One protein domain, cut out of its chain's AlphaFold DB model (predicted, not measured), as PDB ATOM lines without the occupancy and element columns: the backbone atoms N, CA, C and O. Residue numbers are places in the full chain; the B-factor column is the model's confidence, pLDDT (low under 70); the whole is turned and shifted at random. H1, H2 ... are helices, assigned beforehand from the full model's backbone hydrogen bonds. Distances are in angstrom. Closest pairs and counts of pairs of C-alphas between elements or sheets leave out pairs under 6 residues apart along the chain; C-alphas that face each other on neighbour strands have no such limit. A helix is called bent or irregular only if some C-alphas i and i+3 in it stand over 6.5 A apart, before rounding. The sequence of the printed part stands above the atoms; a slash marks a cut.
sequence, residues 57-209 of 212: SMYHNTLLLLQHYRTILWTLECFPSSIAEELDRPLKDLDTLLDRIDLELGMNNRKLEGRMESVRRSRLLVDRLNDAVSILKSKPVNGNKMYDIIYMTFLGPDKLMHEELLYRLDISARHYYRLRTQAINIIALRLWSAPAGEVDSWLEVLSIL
ATOM      1  N   SER A  57     187.831 225.553 230.394       83.94
ATOM      2  CA  SER A  57     189.265 225.260 230.325       83.94
ATOM      3  C   SER A  57     189.511 223.758 230.158       83.94
ATOM      4  O   SER A  57     190.136 223.352 229.190       83.94
ATOM      5  N   MET A  58     188.895 222.910 230.985       86.44
ATOM      6  CA  MET A  58     189.004 221.451 230.868       86.44
ATOM      7  C   MET A  58     188.587 220.932 229.485       86.44
ATOM      8  O   MET A  58     189.256 220.068 228.916       86.44
ATOM      9  N   TYR A  59     187.480 221.441 228.931       89.62
ATOM     10  CA  TYR A  59     187.039 221.075 227.585       89.62
ATOM     11  C   TYR A  59     188.059 221.502 226.526       89.62
ATOM     12  O   TYR A  59     188.415 220.696 225.669       89.62
ATOM     13  N   HIS A  60     188.522 222.754 226.591       89.94
ATOM     14  CA  HIS A  60     189.500 223.308 225.658       89.94
ATOM     15  C   HIS A  60     190.804 222.506 225.675       89.94
ATOM     16  O   HIS A  60     191.209 221.988 224.639       89.94
ATOM     17  N   ASN A  61     191.364 222.295 226.862       90.75
ATOM     18  CA  ASN A  61     192.582 221.528 227.085       90.75
ATOM     19  C   ASN A  61     192.460 220.107 226.525       90.75
ATOM     20  O   ASN A  61     193.337 219.620 225.822       90.75
ATOM     21  N   THR A  62     191.333 219.440 226.778       93.62
ATOM     22  CA  THR A  62     191.087 218.087 226.256       93.62
ATOM     23  C   THR A  62     190.997 218.069 224.734       93.62
ATOM     24  O   THR A  62     191.515 217.156 224.095       93.62
ATOM     25  N   LEU A  63     190.337 219.066 224.139       94.88
ATOM     26  CA  LEU A  63     190.263 219.195 222.690       94.88
ATOM     27  C   LEU A  63     191.654 219.420 222.084       94.88
ATOM     28  O   LEU A  63     191.964 218.776 221.086       94.88
ATOM     29  N   LEU A  64     192.484 220.259 222.706       93.19
ATOM     30  CA  LEU A  64     193.855 220.511 222.268       93.19
ATOM     31  C   LEU A  64     194.685 219.218 222.287       93.19
ATOM     32  O   LEU A  64     195.284 218.854 221.278       93.19
ATOM     33  N   LEU A  65     194.628 218.439 223.375       93.00
ATOM     34  CA  LEU A  65     195.308 217.135 223.443       93.00
ATOM     35  C   LEU A  65     194.873 216.187 222.329       93.00
ATOM     36  O   LEU A  65     195.705 215.538 221.704       93.00
ATOM     37  N   LEU A  66     193.568 216.114 222.066       95.50
ATOM     38  CA  LEU A  66     193.034 215.280 220.994       95.50
ATOM     39  C   LEU A  66     193.501 215.760 219.612       95.50
ATOM     40  O   LEU A  66     193.798 214.937 218.750       95.50
ATOM     41  N   GLN A  67     193.597 217.073 219.390       94.06
ATOM     42  CA  GLN A  67     194.085 217.644 218.131       94.06
ATOM     43  C   GLN A  67     195.565 217.332 217.880       94.06
ATOM     44  O   GLN A  67     195.926 217.017 216.746       94.06
ATOM     45  N   HIS A  68     196.394 217.358 218.926       93.06
ATOM     46  CA  HIS A  68     197.833 217.087 218.833       93.06
ATOM     47  C   HIS A  68     198.211 215.621 219.080       93.06
ATOM     48  O   HIS A  68     199.384 215.276 218.970       93.06
ATOM     49  N   TYR A  69     197.244 214.742 219.355       94.81
ATOM     50  CA  TYR A  69     197.476 213.334 219.696       94.81
ATOM     51  C   TYR A  69     198.439 212.625 218.734       94.81
ATOM     52  O   TYR A  69     199.430 212.034 219.159       94.81
ATOM     53  N   ARG A  70     198.175 212.735 217.427       93.94
ATOM     54  CA  ARG A  70     198.989 212.118 216.369       93.94
ATOM     55  C   ARG A  70     200.418 212.663 216.353       93.94
ATOM     56  O   ARG A  70     201.366 211.895 216.257       93.94
ATOM     57  N   THR A  71     200.567 213.979 216.488       91.56
ATOM     58  CA  THR A  71     201.870 214.657 216.525       91.56
ATOM     59  C   THR A  71     202.685 214.234 217.743       91.56
ATOM     60  O   THR A  71     203.881 213.975 217.624       91.56
ATOM     61  N   ILE A  72     202.039 214.124 218.907       91.06
ATOM     62  CA  ILE A  72     202.684 213.672 220.143       91.06
ATOM     63  C   ILE A  72     203.148 212.222 219.986       91.06
ATOM     64  O   ILE A  72     204.307 211.937 220.269       91.06
ATOM     65  N   LEU A  73     202.291 211.322 219.487       93.12
ATOM     66  CA  LEU A  73     202.667 209.926 219.242       93.12
ATOM     67  C   LEU A  73     203.861 209.804 218.296       93.12
ATOM     68  O   LEU A  73     204.833 209.145 218.645       93.12
ATOM     69  N   TRP A  74     203.826 210.500 217.160       92.69
ATOM     70  CA  TRP A  74     204.940 210.509 216.213       92.69
ATOM     71  C   TRP A  74     206.242 211.008 216.855       92.69
ATOM     72  O   TRP A  74     207.302 210.413 216.688       92.69
ATOM     73  N   THR A  75     206.166 212.082 217.645       90.44
ATOM     74  CA  THR A  75     207.335 212.630 218.350       90.44
ATOM     75  C   THR A  75     207.912 211.624 219.349       90.44
ATOM     76  O   THR A  75     209.131 211.488 219.452       90.44
ATOM     77  N   LEU A  76     207.047 210.900 220.065       90.19
ATOM     78  CA  LEU A  76     207.456 209.841 220.989       90.19
ATOM     79  C   LEU A  76     208.095 208.653 220.253       90.19
ATOM     80  O   LEU A  76     209.101 208.128 220.723       90.19
ATOM     81  N   GLU A  77     207.552 208.250 219.103       90.75
ATOM     82  CA  GLU A  77     208.090 207.161 218.273       90.75
ATOM     83  C   GLU A  77     209.466 207.499 217.685       90.75
ATOM     84  O   GLU A  77     210.347 206.643 217.636       90.75
ATOM     85  N   CYS A  78     209.691 208.757 217.301       88.94
ATOM     86  CA  CYS A  78     210.975 209.220 216.771       88.94
ATOM     87  C   CYS A  78     212.048 209.444 217.850       88.94
ATOM     88  O   CYS A  78     213.226 209.605 217.515       88.94
ATOM     89  N   PHE A  79     211.679 209.473 219.136       88.19
ATOM     90  CA  PHE A  79     212.603 209.833 220.210       88.19
ATOM     91  C   PHE A  79     213.857 208.942 220.275       88.19
ATOM     92  O   PHE A  79     214.950 209.516 220.291       88.19
ATOM     93  N   PRO A  80     213.766 207.593 220.246       85.56
ATOM     94  CA  PRO A  80     214.950 206.736 220.298       85.56
ATOM     95  C   PRO A  80     215.946 207.048 219.178       85.56
ATOM     96  O   PRO A  80     217.135 207.216 219.444       85.56
ATOM     97  N   SER A  81     215.458 207.222 217.946       85.69
ATOM     98  CA  SER A  81     216.288 207.582 216.791       85.69
ATOM     99  C   SER A  81     216.968 208.939 216.979       85.69
ATOM    100  O   SER A  81     218.153 209.067 216.687       85.69
ATOM    101  N   SER A  82     216.257 209.926 217.537       85.38
ATOM    102  CA  SER A  82     216.830 211.249 217.824       85.38
ATOM    103  C   SER A  82     217.944 211.212 218.878       85.38
ATOM    104  O   SER A  82     218.867 212.019 218.826       85.38
ATOM    105  N   ILE A  83     217.857 210.293 219.846       85.50
ATOM    106  CA  ILE A  83     218.891 210.107 220.871       85.50
ATOM    107  C   ILE A  83     220.089 209.368 220.290       85.50
ATOM    108  O   ILE A  83     221.221 209.778 220.509       85.50
ATOM    109  N   ALA A  84     219.849 208.312 219.518       84.62
ATOM    110  CA  ALA A  84     220.894 207.582 218.811       84.62
ATOM    111  C   ALA A  84     221.744 208.517 217.925       84.62
ATOM    112  O   ALA A  84     222.973 208.492 217.998       84.62
ATOM    113  N   GLU A  85     221.097 209.404 217.168       84.94
ATOM    114  CA  GLU A  85     221.774 210.408 216.343       84.94
ATOM    115  C   GLU A  85     222.571 211.427 217.179       84.94
ATOM    116  O   GLU A  85     223.723 211.692 216.859       84.94
ATOM    117  N   GLU A  86     222.024 211.939 218.294       83.88
ATOM    118  CA  GLU A  86     222.757 212.845 219.206       83.88
ATOM    119  C   GLU A  86     223.980 212.171 219.852       83.88
ATOM    120  O   GLU A  86     224.970 212.833 220.156       83.88
ATOM    121  N   LEU A  87     223.922 210.855 220.049       83.19
ATOM    122  CA  LEU A  87     225.011 210.055 220.604       83.19
ATOM    123  C   LEU A  87     225.979 209.526 219.524       83.19
ATOM    124  O   LEU A  87     226.777 208.632 219.823       83.19
ATOM    125  N   ASP A  88     225.909 210.052 218.292       79.38
ATOM    126  CA  ASP A  88     226.717 209.665 217.122       79.38
ATOM    127  C   ASP A  88     226.720 208.144 216.852       79.38
ATOM    128  O   ASP A  88     227.704 207.557 216.383       79.38
ATOM    129  N   ARG A  89     225.610 207.456 217.149       68.31
ATOM    130  CA  ARG A  89     225.463 206.014 216.908       68.31
ATOM    131  C   ARG A  89     224.127 205.696 216.249       68.31
ATOM    132  O   ARG A  89     223.098 205.893 216.874       68.31
ATOM    133  N   PRO A  90     224.095 205.094 215.049       64.94
ATOM    134  CA  PRO A  90     222.839 204.606 214.490       64.94
ATOM    135  C   PRO A  90     222.212 203.545 215.405       64.94
ATOM    136  O   PRO A  90     222.925 202.733 216.002       64.94
ATOM    137  N   LEU A  91     220.878 203.534 215.473       62.97
ATOM    138  CA  LEU A  91     220.067 202.645 216.309       62.97
ATOM    139  C   LEU A  91     220.137 201.200 215.777       62.97
ATOM    140  O   LEU A  91     219.238 200.722 215.093       62.97
ATOM    141  N   LYS A  92     221.277 200.534 215.992       67.81
ATOM    142  CA  LYS A  92     221.513 199.143 215.571       67.81
ATOM    143  C   LYS A  92     221.042 198.141 216.616       67.81
ATOM    144  O   LYS A  92     220.487 197.115 216.250       67.81
ATOM    145  N   ASP A  93     221.287 198.444 217.884       81.31
ATOM    146  CA  ASP A  93     220.955 197.587 219.016       81.31
ATOM    147  C   ASP A  93     220.402 198.443 220.162       81.31
ATOM    148  O   ASP A  93     221.011 199.450 220.538       81.31
ATOM    149  N   LEU A  94     219.224 198.067 220.663       81.94
ATOM    150  CA  LEU A  94     218.517 198.809 221.706       81.94
ATOM    151  C   LEU A  94     219.268 198.727 223.036       81.94
ATOM    152  O   LEU A  94     219.388 199.746 223.711       81.94
ATOM    153  N   ASP A  95     219.817 197.560 223.373       85.56
ATOM    154  CA  ASP A  95     220.525 197.345 224.638       85.56
ATOM    155  C   ASP A  95     221.783 198.225 224.702       85.56
ATOM    156  O   ASP A  95     221.983 198.973 225.656       85.56
ATOM    157  N   THR A  96     222.550 198.280 223.607       83.88
ATOM    158  CA  THR A  96     223.697 199.195 223.471       83.88
ATOM    159  C   THR A  96     223.313 200.678 223.617       83.88
ATOM    160  O   THR A  96     224.105 201.482 224.122       83.88
ATOM    161  N   LEU A  97     222.129 201.080 223.138       84.88
ATOM    162  CA  LEU A  97     221.644 202.456 223.291       84.88
ATOM    163  C   LEU A  97     221.287 202.753 224.753       84.88
ATOM    164  O   LEU A  97     221.635 203.826 225.247       84.88
ATOM    165  N   LEU A  98     220.634 201.811 225.438       87.75
ATOM    166  CA  LEU A  98     220.274 201.931 226.852       87.75
ATOM    167  C   LEU A  98     221.522 202.049 227.738       87.75
ATOM    168  O   LEU A  98     221.621 203.013 228.495       87.75
ATOM    169  N   ASP A  99     222.521 201.182 227.548       87.94
ATOM    170  CA  ASP A  99     223.797 201.240 228.283       87.94
ATOM    171  C   ASP A  99     224.490 202.603 228.133       87.94
ATOM    172  O   ASP A  99     225.104 203.137 229.064       87.94
ATOM    173  N   ARG A 100     224.408 203.198 226.936       84.62
ATOM    174  CA  ARG A 100     225.011 204.506 226.674       84.62
ATOM    175  C   ARG A 100     224.228 205.637 227.325       84.62
ATOM    176  O   ARG A 100     224.854 206.556 227.849       84.62
ATOM    177  N   ILE A 101     222.899 205.585 227.278       87.88
ATOM    178  CA  ILE A 101     222.049 206.543 227.988       87.88
ATOM    179  C   ILE A 101     222.383 206.505 229.481       87.88
ATOM    180  O   ILE A 101     222.621 207.560 230.064       87.88
ATOM    181  N   ASP A 102     222.501 205.317 230.076       89.50
ATOM    182  CA  ASP A 102     222.855 205.161 231.491       89.50
ATOM    183  C   ASP A 102     224.223 205.774 231.815       89.50
ATOM    184  O   ASP A 102     224.376 206.473 232.820       89.50
ATOM    185  N   LEU A 103     225.213 205.590 230.936       89.06
ATOM    186  CA  LEU A 103     226.527 206.215 231.088       89.06
ATOM    187  C   LEU A 103     226.464 207.749 230.990       89.06
ATOM    188  O   LEU A 103     227.064 208.435 231.815       89.06
ATOM    189  N   GLU A 104     225.722 208.301 230.029       88.12
ATOM    190  CA  GLU A 104     225.530 209.754 229.875       88.12
ATOM    191  C   GLU A 104     224.794 210.376 231.071       88.12
ATOM    192  O   GLU A 104     225.151 211.463 231.537       88.12
ATOM    193  N   LEU A 105     223.797 209.675 231.614       88.88
ATOM    194  CA  LEU A 105     223.104 210.082 232.835       88.88
ATOM    195  C   LEU A 105     224.042 210.029 234.047       88.88
ATOM    196  O   LEU A 105     224.080 210.978 234.830       88.88
ATOM    197  N   GLY A 106     224.870 208.983 234.161       89.19
ATOM    198  CA  GLY A 106     225.922 208.885 235.179       89.19
ATOM    199  C   GLY A 106     226.975 209.996 235.078       89.19
ATOM    200  O   GLY A 106     227.553 210.402 236.086       89.19
ATOM    201  N   MET A 107     227.175 210.548 233.878       91.19
ATOM    202  CA  MET A 107     228.024 211.715 233.615       91.19
ATOM    203  C   MET A 107     227.310 213.066 233.829       91.19
ATOM    204  O   MET A 107     227.866 214.110 233.489       91.19
ATOM    205  N   ASN A 108     226.113 213.081 234.430       89.75
ATOM    206  CA  ASN A 108     225.304 214.280 234.691       89.75
ATOM    207  C   ASN A 108     224.944 215.084 233.427       89.75
ATOM    208  O   ASN A 108     224.906 216.321 233.455       89.75
ATOM    209  N   ASN A 109     224.632 214.412 232.315       89.62
ATOM    210  CA  ASN A 109     224.110 215.070 231.118       89.62
ATOM    211  C   ASN A 109     222.682 215.620 231.353       89.62
ATOM    212  O   ASN A 109     221.673 215.008 230.998       89.62
ATOM    213  N   ARG A 110     222.593 216.818 231.949       90.44
ATOM    214  CA  ARG A 110     221.332 217.490 232.327       90.44
ATOM    215  C   ARG A 110     220.380 217.722 231.157       90.44
ATOM    216  O   ARG A 110     219.165 217.732 231.342       90.44
ATOM    217  N   LYS A 111     220.925 217.928 229.956       88.19
ATOM    218  CA  LYS A 111     220.129 218.135 228.742       88.19
ATOM    219  C   LYS A 111     219.391 216.850 228.366       88.19
ATOM    220  O   LYS A 111     218.190 216.903 228.105       88.19
ATOM    221  N   LEU A 112     220.088 215.712 228.375       88.25
ATOM    222  CA  LEU A 112     219.488 214.401 228.128       88.25
ATOM    223  C   LEU A 112     218.461 214.051 229.212       88.25
ATOM    224  O   LEU A 112     217.340 213.671 228.884       88.25
ATOM    225  N   GLU A 113     218.807 214.272 230.482       88.56
ATOM    226  CA  GLU A 113     217.922 214.049 231.633       88.56
ATOM    227  C   GLU A 113     216.598 214.824 231.494       88.56
ATOM    228  O   GLU A 113     215.514 214.239 231.562       88.56
ATOM    229  N   GLY A 114     216.664 216.129 231.200       87.50
ATOM    230  CA  GLY A 114     215.474 216.959 230.994       87.50
ATOM    231  C   GLY A 114     214.624 216.520 229.795       87.50
ATOM    232  O   GLY A 114     213.391 216.520 229.871       87.50
ATOM    233  N   ARG A 115     215.260 216.093 228.695       86.56
ATOM    234  CA  ARG A 115     214.550 215.549 227.523       86.56
ATOM    235  C   ARG A 115     213.844 214.232 227.847       86.56
ATOM    236  O   ARG A 115     212.681 214.078 227.483       86.56
ATOM    237  N   MET A 116     214.514 213.307 228.534       88.19
ATOM    238  CA  MET A 116     213.931 212.022 228.940       88.19
ATOM    239  C   MET A 116     212.725 212.219 229.855       88.19
ATOM    240  O   MET A 116     211.692 211.578 229.669       88.19
ATOM    241  N   GLU A 117     212.825 213.148 230.799       87.19
ATOM    242  CA  GLU A 117     211.720 213.469 231.695       87.19
ATOM    243  C   GLU A 117     210.529 214.090 230.939       87.19
ATOM    244  O   GLU A 117     209.379 213.715 231.170       87.19
ATOM    245  N   SER A 118     210.783 214.963 229.958       84.38
ATOM    246  CA  SER A 118     209.735 215.506 229.078       84.38
ATOM    247  C   SER A 118     209.024 214.415 228.261       84.38
ATOM    248  O   SER A 118     207.790 214.389 228.171       84.38
ATOM    249  N   VAL A 119     209.781 213.453 227.722       88.06
ATOM    250  CA  VAL A 119     209.235 212.285 227.009       88.06
ATOM    251  C   VAL A 119     208.406 211.413 227.941       88.06
ATOM    252  O   VAL A 119     207.298 211.010 227.579       88.06
ATOM    253  N   ARG A 120     208.889 211.163 229.163       87.31
ATOM    254  CA  ARG A 120     208.166 210.390 230.178       87.31
ATOM    255  C   ARG A 120     206.822 211.030 230.522       87.31
ATOM    256  O   ARG A 120     205.811 210.327 230.563       87.31
ATOM    257  N   ARG A 121     206.789 212.353 230.715       83.75
ATOM    258  CA  ARG A 121     205.544 213.107 230.946       83.75
ATOM    259  C   ARG A 121     204.609 212.998 229.751       83.75
ATOM    260  O   ARG A 121     203.465 212.583 229.912       83.75
ATOM    261  N   SER A 122     205.105 213.269 228.547       86.94
ATOM    262  CA  SER A 122     204.315 213.175 227.314       86.94
ATOM    263  C   SER A 122     203.732 211.772 227.099       86.94
ATOM    264  O   SER A 122     202.573 211.636 226.711       86.94
ATOM    265  N   ARG A 123     204.487 210.715 227.420       91.56
ATOM    266  CA  ARG A 123     204.011 209.329 227.339       91.56
ATOM    267  C   ARG A 123     202.879 209.049 228.325       91.56
ATOM    268  O   ARG A 123     201.837 208.537 227.922       91.56
ATOM    269  N   LEU A 124     203.057 209.436 229.586       88.94
ATOM    270  CA  LEU A 124     202.032 209.261 230.613       88.94
ATOM    271  C   LEU A 124     200.743 210.035 230.259       88.94
ATOM    272  O   LEU A 124     199.646 209.547 230.537       88.94
ATOM    273  N   LEU A 125     200.853 211.201 229.602       87.00
ATOM    274  CA  LEU A 125     199.697 211.979 229.128       87.00
ATOM    275  C   LEU A 125     198.875 211.187 228.118       87.00
ATOM    276  O   LEU A 125     197.651 211.106 228.223       87.00
ATOM    277  N   VAL A 126     199.568 210.608 227.136       91.75
ATOM    278  CA  VAL A 126     198.965 209.806 226.072       91.75
ATOM    279  C   VAL A 126     198.301 208.563 226.652       91.75
ATOM    280  O   VAL A 126     197.160 208.274 226.295       91.75
ATOM    281  N   ASP A 127     198.962 207.866 227.576       92.31
ATOM    282  CA  ASP A 127     198.400 206.676 228.222       92.31
ATOM    283  C   ASP A 127     197.109 207.023 228.986       92.31
ATOM    284  O   ASP A 127     196.076 206.380 228.795       92.31
ATOM    285  N   ARG A 128     197.094 208.131 229.739       90.44
ATOM    286  CA  ARG A 128     195.877 208.601 230.426       90.44
ATOM    287  C   ARG A 128     194.773 209.046 229.482       90.44
ATOM    288  O   ARG A 128     193.595 208.817 229.764       90.44
ATOM    289  N   LEU A 129     195.122 209.705 228.382       93.31
ATOM    290  CA  LEU A 129     194.154 210.079 227.357       93.31
ATOM    291  C   LEU A 129     193.533 208.830 226.727       93.31
ATOM    292  O   LEU A 129     192.311 208.768 226.595       93.31
ATOM    293  N   ASN A 130     194.341 207.819 226.410       94.50
ATOM    294  CA  ASN A 130     193.866 206.537 225.894       94.50
ATOM    295  C   ASN A 130     192.925 205.846 226.890       94.50
ATOM    296  O   ASN A 130     191.834 205.418 226.501       94.50
ATOM    297  N   ASP A 131     193.276 205.828 228.178       92.38
ATOM    298  CA  ASP A 131     192.416 205.305 229.241       92.38
ATOM    299  C   ASP A 131     191.092 206.073 229.324       92.38
ATOM    300  O   ASP A 131     190.015 205.470 229.349       92.38
ATOM    301  N   ALA A 132     191.138 207.407 229.305       92.88
ATOM    302  CA  ALA A 132     189.946 208.249 229.356       92.88
ATOM    303  C   ALA A 132     189.035 208.056 228.134       92.88
ATOM    304  O   ALA A 132     187.809 208.023 228.274       92.88
ATOM    305  N   VAL A 133     189.613 207.880 226.944       95.62
ATOM    306  CA  VAL A 133     188.878 207.571 225.711       95.62
ATOM    307  C   VAL A 133     188.272 206.165 225.773       95.62
ATOM    308  O   VAL A 133     187.135 205.976 225.337       95.62
ATOM    309  N   SER A 134     188.972 205.183 226.352       94.56
ATOM    310  CA  SER A 134     188.497 203.792 226.449       94.56
ATOM    311  C   SER A 134     187.190 203.665 227.246       94.56
ATOM    312  O   SER A 134     186.312 202.879 226.875       94.56
ATOM    313  N   ILE A 135     186.996 204.514 228.263       92.38
ATOM    314  CA  ILE A 135     185.776 204.562 229.087       92.38
ATOM    315  C   ILE A 135     184.536 204.857 228.241       92.38
ATOM    316  O   ILE A 135     183.443 204.407 228.593       92.38
ATOM    317  N   LEU A 136     184.669 205.540 227.099       93.88
ATOM    318  CA  LEU A 136     183.531 205.780 226.210       93.88
ATOM    319  C   LEU A 136     182.857 204.473 225.776       93.88
ATOM    320  O   LEU A 136     181.631 204.435 225.728       93.88
ATOM    321  N   LYS A 137     183.612 203.385 225.566       92.44
ATOM    322  CA  LYS A 137     183.056 202.065 225.209       92.44
ATOM    323  C   LYS A 137     182.177 201.470 226.312       92.44
ATOM    324  O   LYS A 137     181.233 200.744 226.028       92.44
ATOM    325  N   SER A 138     182.460 201.806 227.571       87.75
ATOM    326  CA  SER A 138     181.684 201.343 228.731       87.75
ATOM    327  C   SER A 138     180.389 202.136 228.953       87.75
ATOM    328  O   SER A 138     179.522 201.720 229.723       87.75
ATOM    329  N   LYS A 139     180.228 203.288 228.285       85.19
ATOM    330  CA  LYS A 139     179.056 204.149 228.451       85.19
ATOM    331  C   LYS A 139     177.834 203.556 227.727       85.19
ATOM    332  O   LYS A 139     177.908 203.290 226.528       85.19
ATOM    333  N   PRO A 140     176.662 203.460 228.383       84.44
ATOM    334  CA  PRO A 140     175.464 202.936 227.738       84.44
ATOM    335  C   PRO A 140     174.961 203.829 226.589       84.44
ATOM    336  O   PRO A 140     175.234 205.039 226.511       84.44
ATOM    337  N   VAL A 141     174.153 203.215 225.719       89.00
ATOM    338  CA  VAL A 141     173.483 203.817 224.553       89.00
ATOM    339  C   VAL A 141     174.464 204.236 223.452       89.00
ATOM    340  O   VAL A 141     174.697 203.492 222.510       89.00
ATOM    341  N   ASN A 142     175.062 205.422 223.573       89.88
ATOM    342  CA  ASN A 142     175.874 206.032 222.513       89.88
ATOM    343  C   ASN A 142     177.386 205.902 222.754       89.88
ATOM    344  O   ASN A 142     178.152 206.588 222.087       89.88
ATOM    345  N   GLY A 143     177.827 205.095 223.725       91.31
ATOM    346  CA  GLY A 143     179.238 205.001 224.111       91.31
ATOM    347  C   GLY A 143     180.163 204.575 222.975       91.31
ATOM    348  O   GLY A 143     181.112 205.288 222.658       91.31
ATOM    349  N   ASN A 144     179.821 203.484 222.286       94.81
ATOM    350  CA  ASN A 144     180.586 203.014 221.126       94.81
ATOM    351  C   ASN A 144     180.639 204.072 220.016       94.81
ATOM    352  O   ASN A 144     181.719 204.438 219.579       94.81
ATOM    353  N   LYS A 145     179.501 204.685 219.664       95.31
ATOM    354  CA  LYS A 145     179.468 205.748 218.644       95.31
ATOM    355  C   LYS A 145     180.300 206.976 219.053       95.31
ATOM    356  O   LYS A 145     180.922 207.608 218.206       95.31
ATOM    357  N   MET A 146     180.323 207.330 220.341       96.81
ATOM    358  CA  MET A 146     181.198 208.386 220.869       96.81
ATOM    359  C   MET A 146     182.675 208.016 220.722       96.81
ATOM    360  O   MET A 146     183.462 208.867 220.314       96.81
ATOM    361  N   TYR A 147     183.040 206.769 221.035       97.50
ATOM    362  CA  TYR A 147     184.392 206.260 220.823       97.50
ATOM    363  C   TYR A 147     184.777 206.326 219.342       97.50
ATOM    364  O   TYR A 147     185.813 206.904 219.031       97.50
ATOM    365  N   ASP A 148     183.926 205.842 218.436       96.81
ATOM    366  CA  ASP A 148     184.193 205.835 216.991       96.81
ATOM    367  C   ASP A 148     184.405 207.253 216.448       96.81
ATOM    368  O   ASP A 148     185.339 207.499 215.685       96.81
ATOM    369  N   ILE A 149     183.590 208.218 216.899       96.88
ATOM    370  CA  ILE A 149     183.757 209.638 216.560       96.88
ATOM    371  C   ILE A 149     185.132 210.144 216.992       96.88
ATOM    372  O   ILE A 149     185.818 210.785 216.195       96.88
ATOM    373  N   ILE A 150     185.537 209.889 218.239       97.75
ATOM    374  CA  ILE A 150     186.835 210.343 218.753       97.75
ATOM    375  C   ILE A 150     187.975 209.642 218.015       97.75
ATOM    376  O   ILE A 150     188.908 210.311 217.577       97.75
ATOM    377  N   TYR A 151     187.865 208.331 217.810       97.12
ATOM    378  CA  TYR A 151     188.877 207.538 217.134       97.12
ATOM    379  C   TYR A 151     189.098 208.018 215.699       97.12
ATOM    380  O   TYR A 151     190.208 208.416 215.355       97.12
ATOM    381  N   MET A 152     188.043 208.081 214.883       96.00
ATOM    382  CA  MET A 152     188.160 208.499 213.483       96.00
ATOM    383  C   MET A 152     188.563 209.971 213.339       96.00
ATOM    384  O   MET A 152     189.289 210.324 212.413       96.00
ATOM    385  N   THR A 153     188.126 210.844 214.254       96.00
ATOM    386  CA  THR A 153     188.467 212.275 214.179       96.00
ATOM    387  C   THR A 153     189.917 212.534 214.609       96.00
ATOM    388  O   THR A 153     190.617 213.311 213.959       96.00
ATOM    389  N   PHE A 154     190.392 211.899 215.685       96.06
ATOM    390  CA  PHE A 154     191.612 212.323 216.388       96.06
ATOM    391  C   PHE A 154     192.705 211.253 216.511       96.06
ATOM    392  O   PHE A 154     193.876 211.612 216.440       96.06
ATOM    393  N   LEU A 155     192.358 209.973 216.693       95.56
ATOM    394  CA  LEU A 155     193.336 208.934 217.065       95.56
ATOM    395  C   LEU A 155     193.798 208.069 215.886       95.56
ATOM    396  O   LEU A 155     194.944 207.638 215.877       95.56
ATOM    397  N   GLY A 156     192.917 207.773 214.925       92.50
ATOM    398  CA  GLY A 156     193.243 206.911 213.783       92.50
ATOM    399  C   GLY A 156     194.383 207.493 212.937       92.50
ATOM    400  O   GLY A 156     194.601 208.694 212.986       92.50
ATOM    401  N   PRO A 157     195.109 206.713 212.132       88.19
ATOM    402  CA  PRO A 157     196.260 207.233 211.383       88.19
ATOM    403  C   PRO A 157     195.870 208.333 210.379       88.19
ATOM    404  O   PRO A 157     196.572 209.333 210.246       88.19
ATOM    405  N   ASP A 158     194.702 208.203 209.745       88.00
ATOM    406  CA  ASP A 158     194.275 209.095 208.668       88.00
ATOM    407  C   ASP A 158     193.517 210.325 209.174       88.00
ATOM    408  O   ASP A 158     192.594 210.232 209.993       88.00
ATOM    409  N   LYS A 159     193.850 211.495 208.620       89.25
ATOM    410  CA  LYS A 159     193.073 212.723 208.811       89.25
ATOM    411  C   LYS A 159     191.951 212.784 207.775       89.25
ATOM    412  O   LYS A 159     192.155 213.247 206.659       89.25
ATOM    413  N   LEU A 160     190.773 212.319 208.173       91.31
ATOM    414  CA  LEU A 160     189.582 212.295 207.324       91.31
ATOM    415  C   LEU A 160     188.922 213.673 207.217       91.31
ATOM    416  O   LEU A 160     188.863 214.434 208.192       91.31
ATOM    417  N   MET A 161     188.364 213.965 206.045       93.75
ATOM    418  CA  MET A 161     187.526 215.141 205.835       93.75
ATOM    419  C   MET A 161     186.195 214.995 206.576       93.75
ATOM    420  O   MET A 161     185.726 213.891 206.854       93.75
ATOM    421  N   HIS A 162     185.550 216.122 206.897       92.69
ATOM    422  CA  HIS A 162     184.301 216.086 207.662       92.69
ATOM    423  C   HIS A 162     183.217 215.248 206.970       92.69
ATOM    424  O   HIS A 162     182.549 214.461 207.630       92.69
ATOM    425  N   GLU A 163     183.083 215.362 205.650       94.44
ATOM    426  CA  GLU A 163     182.119 214.588 204.860       94.44
ATOM    427  C   GLU A 163     182.400 213.082 204.914       94.44
ATOM    428  O   GLU A 163     181.483 212.292 205.131       94.44
ATOM    429  N   GLU A 164     183.671 212.683 204.824       95.69
ATOM    430  CA  GLU A 164     184.087 211.283 204.948       95.69
ATOM    431  C   GLU A 164     183.805 210.730 206.345       95.69
ATOM    432  O   GLU A 164     183.363 209.589 206.476       95.69
ATOM    433  N   LEU A 165     184.021 211.534 207.394       95.38
ATOM    434  CA  LEU A 165     183.673 211.160 208.765       95.38
ATOM    435  C   LEU A 165     182.172 210.899 208.889       95.38
ATOM    436  O   LEU A 165     181.782 209.871 209.435       95.38
ATOM    437  N   LEU A 166     181.331 211.806 208.384       96.69
ATOM    438  CA  LEU A 166     179.874 211.653 208.446       96.69
ATOM    439  C   LEU A 166     179.396 210.427 207.666       96.69
ATOM    440  O   LEU A 166     178.547 209.691 208.167       96.69
ATOM    441  N   TYR A 167     179.978 210.191 206.487       96.50
ATOM    442  CA  TYR A 167     179.690 209.028 205.655       96.50
ATOM    443  C   TYR A 167     180.087 207.719 206.349       96.50
ATOM    444  O   TYR A 167     179.247 206.843 206.535       96.50
ATOM    445  N   ARG A 168     181.341 207.592 206.805       95.94
ATOM    446  CA  ARG A 168     181.847 206.364 207.453       95.94
ATOM    447  C   ARG A 168     181.154 206.067 208.780       95.94
ATOM    448  O   ARG A 168     180.983 204.905 209.136       95.94
ATOM    449  N   LEU A 169     180.780 207.106 209.522       94.81
ATOM    450  CA  LEU A 169     180.077 206.962 210.794       94.81
ATOM    451  C   LEU A 169     178.565 206.796 210.622       94.81
ATOM    452  O   LEU A 169     177.909 206.522 211.626       94.81
ATOM    453  N   ASP A 170     178.019 206.973 209.417       96.56
ATOM    454  CA  ASP A 170     176.581 206.956 209.123       96.56
ATOM    455  C   ASP A 170     175.774 207.836 210.099       96.56
ATOM    456  O   ASP A 170     174.926 207.379 210.873       96.56
ATOM    457  N   ILE A 171     176.128 209.124 210.166       95.38
ATOM    458  CA  ILE A 171     175.468 210.105 211.041       95.38
ATOM    459  C   ILE A 171     175.365 211.480 210.387       95.38
ATOM    460  O   ILE A 171     176.226 211.910 209.625       95.38
ATOM    461  N   SER A 172     174.338 212.240 210.771       96.06
ATOM    462  CA  SER A 172     174.219 213.641 210.366       96.06
ATOM    463  C   SER A 172     175.234 214.539 211.081       96.06
ATOM    464  O   SER A 172     175.618 214.282 212.227       96.06
ATOM    465  N   ALA A 173     175.588 215.665 210.455       94.69
ATOM    466  CA  ALA A 173     176.490 216.667 211.030       94.69
ATOM    467  C   ALA A 173     176.056 217.115 212.437       94.69
ATOM    468  O   ALA A 173     176.849 217.130 213.380       94.69
ATOM    469  N   ARG A 174     174.761 217.407 212.623       95.62
ATOM    470  CA  ARG A 174     174.207 217.791 213.933       95.62
ATOM    471  C   ARG A 174     174.433 216.704 214.982       95.62
ATOM    472  O   ARG A 174     174.777 217.011 216.125       95.62
ATOM    473  N   HIS A 175     174.228 215.441 214.608       94.44
ATOM    474  CA  HIS A 175     174.423 214.323 215.522       94.44
ATOM    475  C   HIS A 175     175.907 214.131 215.864       94.44
ATOM    476  O   HIS A 175     176.232 213.959 217.041       94.44
ATOM    477  N   TYR A 176     176.793 214.270 214.875       96.44
ATOM    478  CA  TYR A 176     178.242 214.247 215.060       96.44
ATOM    479  C   TYR A 176     178.705 215.291 216.081       96.44
ATOM    480  O   TYR A 176     179.298 214.926 217.095       96.44
ATOM    481  N   TYR A 177     178.378 216.575 215.893       95.12
ATOM    482  CA  TYR A 177     178.836 217.631 216.805       95.12
ATOM    483  C   TYR A 177     178.297 217.446 218.225       95.12
ATOM    484  O   TYR A 177     179.018 217.675 219.201       95.12
ATOM    485  N   ARG A 178     177.051 216.975 218.352       95.31
ATOM    486  CA  ARG A 178     176.437 216.674 219.648       95.31
ATOM    487  C   ARG A 178     177.187 215.557 220.374       95.31
ATOM    488  O   ARG A 178     177.566 215.740 221.529       95.31
ATOM    489  N   LEU A 179     177.414 214.420 219.712       94.44
ATOM    490  CA  LEU A 179     178.108 213.280 220.317       94.44
ATOM    491  C   LEU A 179     179.587 213.570 220.566       94.44
ATOM    492  O   LEU A 179     180.084 213.217 221.631       94.44
ATOM    493  N   ARG A 180     180.264 214.279 219.657       96.75
ATOM    494  CA  ARG A 180     181.654 214.721 219.837       96.75
ATOM    495  C   ARG A 180     181.800 215.591 221.080       96.75
ATOM    496  O   ARG A 180     182.654 215.329 221.918       96.75
ATOM    497  N   THR A 181     180.928 216.587 221.234       94.38
ATOM    498  CA  THR A 181     180.933 217.470 222.411       94.38
ATOM    499  C   THR A 181     180.698 216.673 223.694       94.38
ATOM    500  O   THR A 181     181.368 216.903 224.699       94.38
ATOM    501  N   GLN A 182     179.772 215.710 223.681       92.88
ATOM    502  CA  GLN A 182     179.526 214.838 224.833       92.88
ATOM    503  C   GLN A 182     180.742 213.963 225.162       92.88
ATOM    504  O   GLN A 182     181.128 213.890 226.326       92.88
ATOM    505  N   ALA A 183     181.366 213.353 224.153       95.88
ATOM    506  CA  ALA A 183     182.549 212.515 224.308       95.88
ATOM    507  C   ALA A 183     183.723 213.295 224.917       95.88
ATOM    508  O   ALA A 183     184.273 212.873 225.930       95.88
ATOM    509  N   ILE A 184     184.037 214.480 224.375       95.38
ATOM    510  CA  ILE A 184     185.116 215.340 224.888       95.38
ATOM    511  C   ILE A 184     184.851 215.742 226.341       95.38
ATOM    512  O   ILE A 184     185.764 215.701 227.153       95.38
ATOM    513  N   ASN A 185     183.610 216.077 226.708       91.31
ATOM    514  CA  ASN A 185     183.288 216.410 228.100       91.31
ATOM    515  C   ASN A 185     183.492 215.228 229.062       91.31
ATOM    516  O   ASN A 185     183.916 215.440 230.195       91.31
ATOM    517  N   ILE A 186     183.193 213.997 228.633       90.25
ATOM    518  CA  ILE A 186     183.419 212.792 229.448       90.25
ATOM    519  C   ILE A 186     184.921 212.544 229.625       90.25
ATOM    520  O   ILE A 186     185.369 212.314 230.747       90.25
ATOM    521  N   ILE A 187     185.693 212.650 228.540       93.12
ATOM    522  CA  ILE A 187     187.156 212.523 228.574       93.12
ATOM    523  C   ILE A 187     187.752 213.600 229.490       93.12
ATOM    524  O   ILE A 187     188.531 213.283 230.385       93.12
ATOM    525  N   ALA A 188     187.326 214.856 229.333       90.94
ATOM    526  CA  ALA A 188     187.768 215.975 230.157       90.94
ATOM    527  C   ALA A 188     187.474 215.730 231.641       90.94
ATOM    528  O   ALA A 188     188.336 215.926 232.494       90.94
ATOM    529  N   LEU A 189     186.266 215.261 231.964       87.00
ATOM    530  CA  LEU A 189     185.919 214.933 233.342       87.00
ATOM    531  C   LEU A 189     186.859 213.867 233.907       87.00
ATOM    532  O   LEU A 189     187.292 214.001 235.046       87.00
ATOM    533  N   ARG A 190     187.208 212.839 233.128       86.88
ATOM    534  CA  ARG A 190     188.124 211.788 233.583       86.88
ATOM    535  C   ARG A 190     189.553 212.294 233.774       86.88
ATOM    536  O   ARG A 190     190.165 211.943 234.775       86.88
ATOM    537  N   LEU A 191     190.067 213.098 232.846       85.62
ATOM    538  CA  LEU A 191     191.447 213.591 232.883       85.62
ATOM    539  C   LEU A 191     191.683 214.576 234.029       85.62
ATOM    540  O   LEU A 191     192.669 214.472 234.752       85.62
ATOM    541  N   TRP A 192     190.757 215.515 234.220       82.31
ATOM    542  CA  TRP A 192     190.966 216.674 235.093       82.31
ATOM    543  C   TRP A 192     190.250 216.567 236.448       82.31
ATOM    544  O   TRP A 192     190.190 217.542 237.196       82.31
ATOM    545  N   SER A 193     189.682 215.398 236.770       74.19
ATOM    546  CA  SER A 193     189.180 215.082 238.119       74.19
ATOM    547  C   SER A 193     190.240 214.437 239.024       74.19
ATOM    548  O   SER A 193     189.925 214.078 240.158       74.19
ATOM    549  N   ALA A 194     191.482 214.303 238.544       62.41
ATOM    550  CA  ALA A 194     192.616 213.779 239.304       62.41
ATOM    551  C   ALA A 194     193.118 214.764 240.394       62.41
ATOM    552  O   ALA A 194     192.849 215.966 240.305       62.41
ATOM    553  N   PRO A 195     193.842 214.284 241.430       59.84
ATOM    554  CA  PRO A 195     194.431 215.131 242.472       59.84
ATOM    555  C   PRO A 195     195.392 216.194 241.908       59.84
ATOM    556  O   PRO A 195     196.075 215.957 240.913       59.84
ATOM    557  N   ALA A 196     195.475 217.351 242.577       57.75
ATOM    558  CA  ALA A 196     196.108 218.574 242.061       57.75
ATOM    559  C   ALA A 196     197.551 218.402 241.541       57.75
ATOM    560  O   ALA A 196     197.868 218.924 240.479       57.75
ATOM    561  N   GLY A 197     198.395 217.619 242.223       59.12
ATOM    562  CA  GLY A 197     199.814 217.490 241.858       59.12
ATOM    563  C   GLY A 197     200.077 216.845 240.492       59.12
ATOM    564  O   GLY A 197     201.083 217.136 239.858       59.12
ATOM    565  N   GLU A 198     199.170 215.998 239.997       58.53
ATOM    566  CA  GLU A 198     199.301 215.438 238.649       58.53
ATOM    567  C   GLU A 198     198.816 216.435 237.592       58.53
ATOM    568  O   GLU A 198     199.397 216.518 236.514       58.53
ATOM    569  N   VAL A 199     197.788 217.225 237.916       64.38
ATOM    570  CA  VAL A 199     197.177 218.226 237.026       64.38
ATOM    571  C   VAL A 199     198.172 219.300 236.597       64.38
ATOM    572  O   VAL A 199     198.185 219.659 235.420       64.38
ATOM    573  N   ASP A 200     199.040 219.752 237.498       65.81
ATOM    574  CA  ASP A 200     200.005 220.819 237.207       65.81
ATOM    575  C   ASP A 200     201.025 220.407 236.132       65.81
ATOM    576  O   ASP A 200     201.293 221.172 235.205       65.81
ATOM    577  N   SER A 201     201.503 219.158 236.172       63.56
ATOM    578  CA  SER A 201     202.407 218.614 235.143       63.56
ATOM    579  C   SER A 201     201.760 218.545 233.751       63.56
ATOM    580  O   SER A 201     202.428 218.692 232.729       63.56
ATOM    581  N   TRP A 202     200.437 218.369 233.698       69.06
ATOM    582  CA  TRP A 202     199.680 218.326 232.448       69.06
ATOM    583  C   TRP A 202     199.425 219.714 231.865       69.06
ATOM    584  O   TRP A 202     199.400 219.867 230.645       69.06
ATOM    585  N   LEU A 203     199.242 220.723 232.719       70.69
ATOM    586  CA  LEU A 203     199.076 222.112 232.287       70.69
ATOM    587  C   LEU A 203     200.351 222.662 231.633       70.69
ATOM    588  O   LEU A 203     200.257 223.400 230.654       70.69
ATOM    589  N   GLU A 204     201.528 222.247 232.104       71.50
ATOM    590  CA  GLU A 204     202.807 222.584 231.468       71.50
ATOM    591  C   GLU A 204     202.872 222.052 230.029       71.50
ATOM    592  O   GLU A 204     203.108 222.824 229.099       71.50
ATOM    593  N   VAL A 205     202.564 220.767 229.814       71.38
ATOM    594  CA  VAL A 205     202.537 220.179 228.463       71.38
ATOM    595  C   VAL A 205     201.522 220.883 227.557       71.38
ATOM    596  O   VAL A 205     201.798 221.127 226.385       71.38
ATOM    597  N   LEU A 206     200.358 221.254 228.088       74.00
ATOM    598  CA  LEU A 206     199.340 221.980 227.327       74.00
ATOM    599  C   LEU A 206     199.791 223.372 226.894       74.00
ATOM    600  O   LEU A 206     199.565 223.737 225.746       74.00
ATOM    601  N   SER A 207     200.456 224.115 227.778       73.75
ATOM    602  CA  SER A 207     200.998 225.437 227.443       73.75
ATOM    603  C   SER A 207     202.018 225.372 226.309       73.75
ATOM    604  O   SER A 207     202.114 226.294 225.504       73.75
ATOM    605  N   ILE A 208     202.751 224.260 226.201       73.88
ATOM    606  CA  ILE A 208     203.632 224.025 225.062       73.88
ATOM    607  C   ILE A 208     202.775 223.871 223.808       73.88
ATOM    608  O   ILE A 208     203.012 224.593 222.851       73.88
ATOM    609  N   LEU A 209     201.760 223.003 223.826       69.12
ATOM    610  CA  LEU A 209     200.899 222.737 222.665       69.12
ATOM    611  C   LEU A 209     200.103 223.958 222.180       69.12
ATOM    612  O   LEU A 209     199.851 224.060 220.987       69.12
TER     613      LEU A 209
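What this domain is: This is residues 57 to 209 of the 212 residues of an uncharacterized protein of Subdoligranulum sp. OF01-18 (UniProt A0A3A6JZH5). Two long helices run side by side along an elongated body: H3, and arm H1b of the bent helix H1. H2 spans the gap between them at one end, while H1a, H4 and H6 cluster with the last part of H3 at the other; H5 packs on H4 and H7 crosses H3. The printed part has 153 residues with seven named helices, H1 to H7 in chain order, and no named strand: all helix, mostly crossed in packing. It is loose, with a radius of gyration of the C-alphas of 18.8 A and spans of 57 by 35 by 25 A.

How they stand to each other: H1, residues 57 to 86, was assigned as one helix by its hydrogen bonds but is bent: C-alphas 67 and 70 are 7.6 A apart, and arms H1a, residues 57 to 67, and H1b, residues 70 to 86, stand at a steep tilt of 63 degrees. H1b is irregular, with C-alphas 77 and 80 7.2 A apart. Its residues 72 to 79 touch the hub H3, residues 110 to 138, at a shallow tilt of 27 degrees, opposite ways; the closest C-alphas, Leu 76 and Val 119, are 6.7 A apart. H2, residues 94 to 106, and H3 only just touch, only at the corner, with 3 pairs of C-alphas within 8 A. H3 and H4, residues 143 to 155, form a hairpin, closest at the C-alphas of Leu 136 and Gly 143, 4.8 A. H6, residues 173 to 192, touches H3 at the C-alphas of Ala 132 and Ile 187, 5.2 A, and H1a at those of Thr 62 and Ala 188, 5.5 A. H5, residues 162 to 169, touches H4, and H7, residues 196 to 209, touches H3, about perpendicular at 76 degrees. Every O i to N i+4 pair is within hydrogen-bond range in H1a, H2, H4, H5 and H6; in H1b 11 of 13 are, in H3 22 of 25, in H7 7 of 10.

Where its parts are: H1a begins at C-alpha 57 (189.265, 225.260, 230.325), and H7 ends at C-alpha 209 (200.899, 222.737, 222.665). H3 is 43.0 A long, H6 28.1 A and H1b 23.9 A.

The domain as a whole: The farthest C-alphas, Met 107 and Ser 172, are 58.6 A apart. The printed part has no cut and no long link. Residues 89 to 92, 194 to 202 and 209 have pLDDT under 70.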